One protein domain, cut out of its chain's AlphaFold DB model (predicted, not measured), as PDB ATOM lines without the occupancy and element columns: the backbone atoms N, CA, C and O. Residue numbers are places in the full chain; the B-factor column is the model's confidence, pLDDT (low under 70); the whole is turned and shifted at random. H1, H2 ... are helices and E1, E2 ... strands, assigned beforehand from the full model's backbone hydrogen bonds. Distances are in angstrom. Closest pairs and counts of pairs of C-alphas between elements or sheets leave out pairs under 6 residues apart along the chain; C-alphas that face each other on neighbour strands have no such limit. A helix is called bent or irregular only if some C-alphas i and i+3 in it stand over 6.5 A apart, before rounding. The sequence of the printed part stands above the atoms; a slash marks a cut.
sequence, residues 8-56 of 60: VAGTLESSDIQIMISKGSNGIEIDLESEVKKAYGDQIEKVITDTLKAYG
ATOM      1  N   VAL A   8     145.637 146.732 195.245       97.44
ATOM      2  CA  VAL A   8     146.807 146.813 196.122       97.44
ATOM      3  C   VAL A   8     148.041 146.455 195.307       97.44
ATOM      4  O   VAL A   8     148.012 145.493 194.536       97.44
ATOM      5  N   ALA A   9     149.114 147.221 195.469       97.25
ATOM      6  CA  ALA A   9     150.410 146.964 194.852       97.25
ATOM      7  C   ALA A   9     151.549 147.298 195.825       97.25
ATOM      8  O   ALA A   9     151.379 148.142 196.701       97.25
ATOM      9  N   GLY A  10     152.703 146.651 195.650       97.19
ATOM     10  CA  GLY A  10     153.879 146.832 196.507       97.19
ATOM     11  C   GLY A  10     153.820 146.052 197.823       97.19
ATOM     12  O   GLY A  10     152.915 145.240 198.053       97.19
ATOM     13  N   THR A  11     154.812 146.278 198.681       97.19
ATOM     14  CA  THR A  11     154.992 145.557 199.949       97.19
ATOM     15  C   THR A  11     155.286 146.505 201.115       97.19
ATOM     16  O   THR A  11     155.586 147.678 200.917       97.19
ATOM     17  N   LEU A  12     155.175 145.993 202.345       95.25
ATOM     18  CA  LEU A  12     155.571 146.706 203.569       95.25
ATOM     19  C   LEU A  12     157.048 146.466 203.931       95.25
ATOM     20  O   LEU A  12     157.468 146.753 205.050       95.25
ATOM     21  N   GLU A  13     157.824 145.895 203.010       94.88
ATOM     22  CA  GLU A  13     159.248 145.671 203.220       94.88
ATOM     23  C   GLU A  13     160.014 146.996 203.217       94.88
ATOM     24  O   GLU A  13     159.606 147.995 202.617       94.88
ATOM     25  N   SER A  14     161.167 147.005 203.885       92.25
ATOM     26  CA  SER A  14     162.020 148.190 203.928       92.25
ATOM     27  C   SER A  14     162.399 148.640 202.515       92.25
ATOM     28  O   SER A  14     162.826 147.835 201.689       92.25
ATOM     29  N   SER A  15     162.324 149.949 202.272       91.88
ATOM     30  CA  SER A  15     162.595 150.586 200.972       91.88
ATOM     31  C   SER A  15     161.563 150.314 199.869       91.88
ATOM     32  O   SER A  15     161.799 150.718 198.731       91.88
ATOM     33  N   ASP A  16     160.427 149.693 200.188       95.75
ATOM     34  CA  ASP A  16     159.265 149.588 199.302       95.75
ATOM     35  C   ASP A  16     158.066 150.364 199.884       95.75
ATOM     36  O   ASP A  16     158.112 150.872 201.008       95.75
ATOM     37  N   ILE A  17     157.002 150.512 199.094       95.62
ATOM     38  CA  ILE A  17     155.747 151.142 199.512       95.62
ATOM     39  C   ILE A  17     154.557 150.299 199.064       95.62
ATOM     40  O   ILE A  17     154.391 150.004 197.881       95.62
ATOM     41  N   GLN A  18     153.684 149.947 200.006       97.62
ATOM     42  CA  GLN A  18     152.396 149.351 199.683       97.62
ATOM     43  C   GLN A  18     151.373 150.456 199.416       97.62
ATOM     44  O   GLN A  18     151.093 151.281 200.282       97.62
ATOM     45  N   ILE A  19     150.792 150.447 198.220       97.44
ATOM     46  CA  ILE A  19     149.734 151.368 197.814       97.44
ATOM     47  C   ILE A  19     148.428 150.594 197.712       97.44
ATOM     48  O   ILE A  19     148.324 149.635 196.944       97.44
ATOM     49  N   MET A  20     147.420 151.044 198.454       97.25
ATOM     50  CA  MET A  20     146.030 150.647 198.270       97.25
ATOM     51  C   MET A  20     145.276 151.809 197.636       97.25
ATOM     52  O   MET A  20     145.367 152.937 198.108       97.25
ATOM     53  N   ILE A  21     144.524 151.533 196.574       95.81
ATOM     54  CA  ILE A  21     143.708 152.538 195.898       95.81
ATOM     55  C   ILE A  21     142.284 152.023 195.734       95.81
ATOM     56  O   ILE A  21     142.061 150.858 195.388       95.81
ATOM     57  N   SER A  22     141.309 152.887 195.990       95.75
ATOM     58  CA  SER A  22     139.888 152.569 195.885       95.75
ATOM     59  C   SER A  22     139.137 153.720 195.219       95.75
ATOM     60  O   SER A  22     139.733 154.723 194.845       95.75
ATOM     61  N   LYS A  23     137.839 153.553 194.967       94.75
ATOM     62  CA  LYS A  23     137.040 154.608 194.342       94.75
ATOM     63  C   LYS A  23     136.702 155.683 195.378       94.75
ATOM     64  O   LYS A  23     135.912 155.414 196.280       94.75
ATOM     65  N   GLY A  24     137.234 156.889 195.193       91.50
ATOM     66  CA  GLY A  24     136.856 158.073 195.964       91.50
ATOM     67  C   GLY A  24     135.550 158.713 195.479       91.50
ATOM     68  O   GLY A  24     135.045 158.411 194.390       91.50
ATOM     69  N   SER A  25     134.998 159.615 196.288       88.31
ATOM     70  CA  SER A  25     133.773 160.370 195.973       88.31
ATOM     71  C   SER A  25     133.968 161.886 195.914       88.31
ATOM     72  O   SER A  25     133.079 162.575 195.413       88.31
ATOM     73  N   ASN A  26     135.094 162.411 196.406       88.44
ATOM     74  CA  ASN A  26     135.317 163.848 196.523       88.44
ATOM     75  C   ASN A  26     136.803 164.222 196.409       88.44
ATOM     76  O   ASN A  26     137.416 164.691 197.364       88.44
ATOM     77  N   GLY A  27     137.380 164.040 195.223       92.62
ATOM     78  CA  GLY A  27     138.789 164.351 195.001       92.62
ATOM     79  C   GLY A  27     139.725 163.193 195.345       92.62
ATOM     80  O   GLY A  27     139.302 162.044 195.470       92.62
ATOM     81  N   ILE A  28     141.011 163.523 195.457       94.88
ATOM     82  CA  ILE A  28     142.073 162.595 195.854       94.88
ATOM     83  C   ILE A  28     142.301 162.752 197.358       94.88
ATOM     84  O   ILE A  28     142.693 163.836 197.800       94.88
ATOM     85  N   GLU A  29     142.100 161.679 198.117       95.94
ATOM     86  CA  GLU A  29     142.413 161.610 199.548       95.94
ATOM     87  C   GLU A  29     143.585 160.645 199.770       95.94
ATOM     88  O   GLU A  29     143.588 159.520 199.278       95.94
ATOM     89  N   ILE A  30     144.620 161.089 200.490       96.19
ATOM     90  CA  ILE A  30     145.819 160.281 200.748       96.19
ATOM     91  C   ILE A  30     145.993 160.127 202.253       96.19
ATOM     92  O   ILE A  30     146.142 161.117 202.968       96.19
ATOM     93  N   ASP A  31     146.030 158.877 202.710       96.75
ATOM     94  CA  ASP A  31     146.514 158.521 204.038       96.75
ATOM     95  C   ASP A  31     147.884 157.846 203.908       96.75
ATOM     96  O   ASP A  31     148.026 156.803 203.268       96.75
ATOM     97  N   LEU A  32     148.912 158.490 204.463       96.50
ATOM     98  CA  LEU A  32     150.301 158.043 204.389       96.50
ATOM     99  C   LEU A  32     150.840 157.790 205.795       96.50
ATOM    100  O   LEU A  32     151.067 158.735 206.559       96.50
ATOM    101  N   GLU A  33     151.139 156.531 206.094       96.56
ATOM    102  CA  GLU A  33     151.880 156.110 207.281       96.56
ATOM    103  C   GLU A  33     153.304 155.704 206.878       96.56
ATOM    104  O   GLU A  33     153.504 154.833 206.034       96.56
ATOM    105  N   SER A  34     154.319 156.380 207.427       94.69
ATOM    106  CA  SER A  34     155.720 156.098 207.102       94.69
ATOM    107  C   SER A  34     156.676 156.673 208.146       94.69
ATOM    108  O   SER A  34     156.527 157.819 208.574       94.69
ATOM    109  N   GLU A  35     157.724 155.919 208.486       94.94
ATOM    110  CA  GLU A  35     158.811 156.380 209.362       94.94
ATOM    111  C   GLU A  35     159.560 157.587 208.780       94.94
ATOM    112  O   GLU A  35     160.053 158.446 209.511       94.94
ATOM    113  N   VAL A  36     159.607 157.697 207.448       95.00
ATOM    114  CA  VAL A  36     160.296 158.789 206.753       95.00
ATOM    115  C   VAL A  36     159.363 159.935 206.355       95.00
ATOM    116  O   VAL A  36     159.808 160.893 205.717       95.00
ATOM    117  N   LYS A  37     158.088 159.896 206.773       95.25
ATOM    118  CA  LYS A  37     157.079 160.920 206.444       95.25
ATOM    119  C   LYS A  37     157.546 162.333 206.789       95.25
ATOM    120  O   LYS A  37     157.325 163.257 206.021       95.25
ATOM    121  N   LYS A  38     158.260 162.509 207.903       96.75
ATOM    122  CA  LYS A  38     158.768 163.827 208.316       96.75
ATOM    123  C   LYS A  38     159.779 164.430 207.329       96.75
ATOM    124  O   LYS A  38     159.889 165.647 207.256       96.75
ATOM    125  N   ALA A  39     160.538 163.594 206.621       97.06
ATOM    126  CA  ALA A  39     161.557 164.040 205.674       97.06
ATOM    127  C   ALA A  39     161.035 164.099 204.230       97.06
ATOM    128  O   ALA A  39     161.429 164.993 203.486       97.06
ATOM    129  N   TYR A  40     160.163 163.160 203.842       96.50
ATOM    130  CA  TYR A  40     159.770 162.961 202.442       96.50
ATOM    131  C   TYR A  40     158.255 162.908 202.200       96.50
ATOM    132  O   TYR A  40     157.847 162.713 201.058       96.50
ATOM    133  N   GLY A  41     157.415 163.084 203.226       97.00
ATOM    134  CA  GLY A  41     155.954 162.945 203.132       97.00
ATOM    135  C   GLY A  41     155.346 163.792 202.018       97.00
ATOM    136  O   GLY A  41     154.721 163.247 201.113       97.00
ATOM    137  N   ASP A  42     155.650 165.092 202.003       97.88
ATOM    138  CA  ASP A  42     155.150 166.027 200.986       97.88
ATOM    139  C   ASP A  42     155.539 165.606 199.559       97.88
ATOM    140  O   ASP A  42     154.763 165.746 198.612       97.88
ATOM    141  N   GLN A  43     156.751 165.070 199.384       98.25
ATOM    142  CA  GLN A  43     157.226 164.622 198.077       98.25
ATOM    143  C   GLN A  43     156.527 163.330 197.638       98.25
ATOM    144  O   GLN A  43     156.184 163.205 196.462       98.25
ATOM    145  N   ILE A  44     156.294 162.396 198.564       97.38
ATOM    146  CA  ILE A  44     155.557 161.155 198.301       97.38
ATOM    147  C   ILE A  44     154.120 161.490 197.883       97.38
ATOM    148  O   ILE A  44     153.680 161.070 196.812       97.38
ATOM    149  N   GLU A  45     153.419 162.312 198.667       97.44
ATOM    150  CA  GLU A  45     152.040 162.730 198.383       97.44
ATOM    151  C   GLU A  45     151.934 163.475 197.047       97.44
ATOM    152  O   GLU A  45     151.021 163.221 196.253       97.44
ATOM    153  N   LYS A  46     152.908 164.343 196.739       98.12
ATOM    154  CA  LYS A  46     152.979 165.039 195.451       98.12
ATOM    155  C   LYS A  46     153.132 164.067 194.283       98.12
ATOM    156  O   LYS A  46     152.415 164.203 193.296       98.12
ATOM    157  N   VAL A  47     154.040 163.093 194.376       98.00
ATOM    158  CA  VAL A  47     154.251 162.098 193.309       98.00
ATOM    159  C   VAL A  47     152.994 161.261 193.090       98.00
ATOM    160  O   VAL A  47     152.597 161.066 191.941       98.00
ATOM    161  N   ILE A  48     152.333 160.815 194.163       96.94
ATOM    162  CA  ILE A  48     151.066 160.077 194.075       96.94
ATOM    163  C   ILE A  48     150.009 160.937 193.370       96.94
ATOM    164  O   ILE A  48     149.444 160.520 192.359       96.94
ATOM    165  N   THR A  49     149.800 162.167 193.842       96.94
ATOM    166  CA  THR A  49     148.789 163.091 193.302       96.94
ATOM    167  C   THR A  49     149.033 163.424 191.832       96.94
ATOM    168  O   THR A  49     148.106 163.380 191.021       96.94
ATOM    169  N   ASP A  50     150.273 163.753 191.470       98.00
ATOM    170  CA  ASP A  50     150.644 164.090 190.095       98.00
ATOM    171  C   ASP A  50     150.472 162.884 189.170       98.00
ATOM    172  O   ASP A  50     149.989 163.034 188.047       98.00
ATOM    173  N   THR A  51     150.800 161.682 189.655       96.69
ATOM    174  CA  THR A  51     150.590 160.439 188.906       96.69
ATOM    175  C   THR A  51     149.102 160.220 188.656       96.69
ATOM    176  O   THR A  51     148.698 160.077 187.505       96.69
ATOM    177  N   LEU A  52     148.256 160.277 189.689       95.50
ATOM    178  CA  LEU A  52     146.805 160.115 189.536       95.50
ATOM    179  C   LEU A  52     146.221 161.124 188.534       95.50
ATOM    180  O   LEU A  52     145.497 160.736 187.613       95.50
ATOM    181  N   LYS A  53     146.620 162.398 188.630       95.12
ATOM    182  CA  LYS A  53     146.211 163.448 187.686       95.12
ATOM    183  C   LYS A  53     146.680 163.174 186.258       95.12
ATOM    184  O   LYS A  53     145.901 163.367 185.327       95.12
ATOM    185  N   ALA A  54     147.909 162.693 186.065       97.12
ATOM    186  CA  ALA A  54     148.429 162.340 184.743       97.12
ATOM    187  C   ALA A  54     147.619 161.214 184.071       97.12
ATOM    188  O   ALA A  54     147.456 161.218 182.852       97.12
ATOM    189  N   TYR A  55     147.048 160.294 184.857       94.94
ATOM    190  CA  TYR A  55     146.120 159.259 184.379       94.94
ATOM    191  C   TYR A  55     144.652 159.729 184.285       94.94
ATOM    192  O   TYR A  55     143.757 158.942 183.944       94.94
ATOM    193  N   GLY A  56     144.376 161.005 184.575       94.44
ATOM    194  CA  GLY A  56     143.026 161.568 184.597       94.44
ATOM    195  C   GLY A  56     142.135 160.904 185.649       94.44
ATOM    196  O   GLY A  56     140.970 160.607 185.370       94.44
TER     197      GLY A  56
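This is residues 8 to 56 of the 60 residues of the protein "Citrate lyase acyl carrier protein" of Lactobacillus sp. UMNPBX2 (UniProt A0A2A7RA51). The printed part winds back and forth: a first stretch, residues 8 to 21, folds back on itself and ends in the short strand E1, then a long link without a named element turns back the other way, and the one long helix, H1, turns back once more along one side of the whole. The link, residues 22 to 36, separates E1 from H1, and residues 8 to 9 pair with E1 on their own. The printed part has 49 residues with one named strand and one named helix, in the order E1, H1; the class is mostly helix, though under half of the residues are in named elements. It is only just compact, close to loose, with a radius of gyration of the C-alphas of 11.5 A, and its rounded outline spans 30 by 22 by 17 A.

E1 is residues 19 to 21, from C-alpha 19 at (149.734, 151.368, 197.814). H1 is residues 37 to 54, 23.4 A from first to last C-alpha, from C-alpha 37 at (157.079, 160.920, 206.444) to C-alpha 54 at (148.429, 162.340, 184.743). H1 is irregular: C-alphas 39 and 42 are 8.2 A apart, and its line is a rough one.

Residues 8 to 9 pair antiparallel with residues 19 to 20 of E1, which pairs with no named strand. E1 and H1 are apart. In H1, 12 of 14 O i to N i+4 pairs are within hydrogen-bond range.

The C-alphas farthest apart, those of Ser 14 and Asn 26, are 31.8 A from each other. The link from E1 to H1 is long, with 15 residues. The printed part has no cut, and no printed residue is under 70 in pLDDT; the mean of the printed part is 95.7.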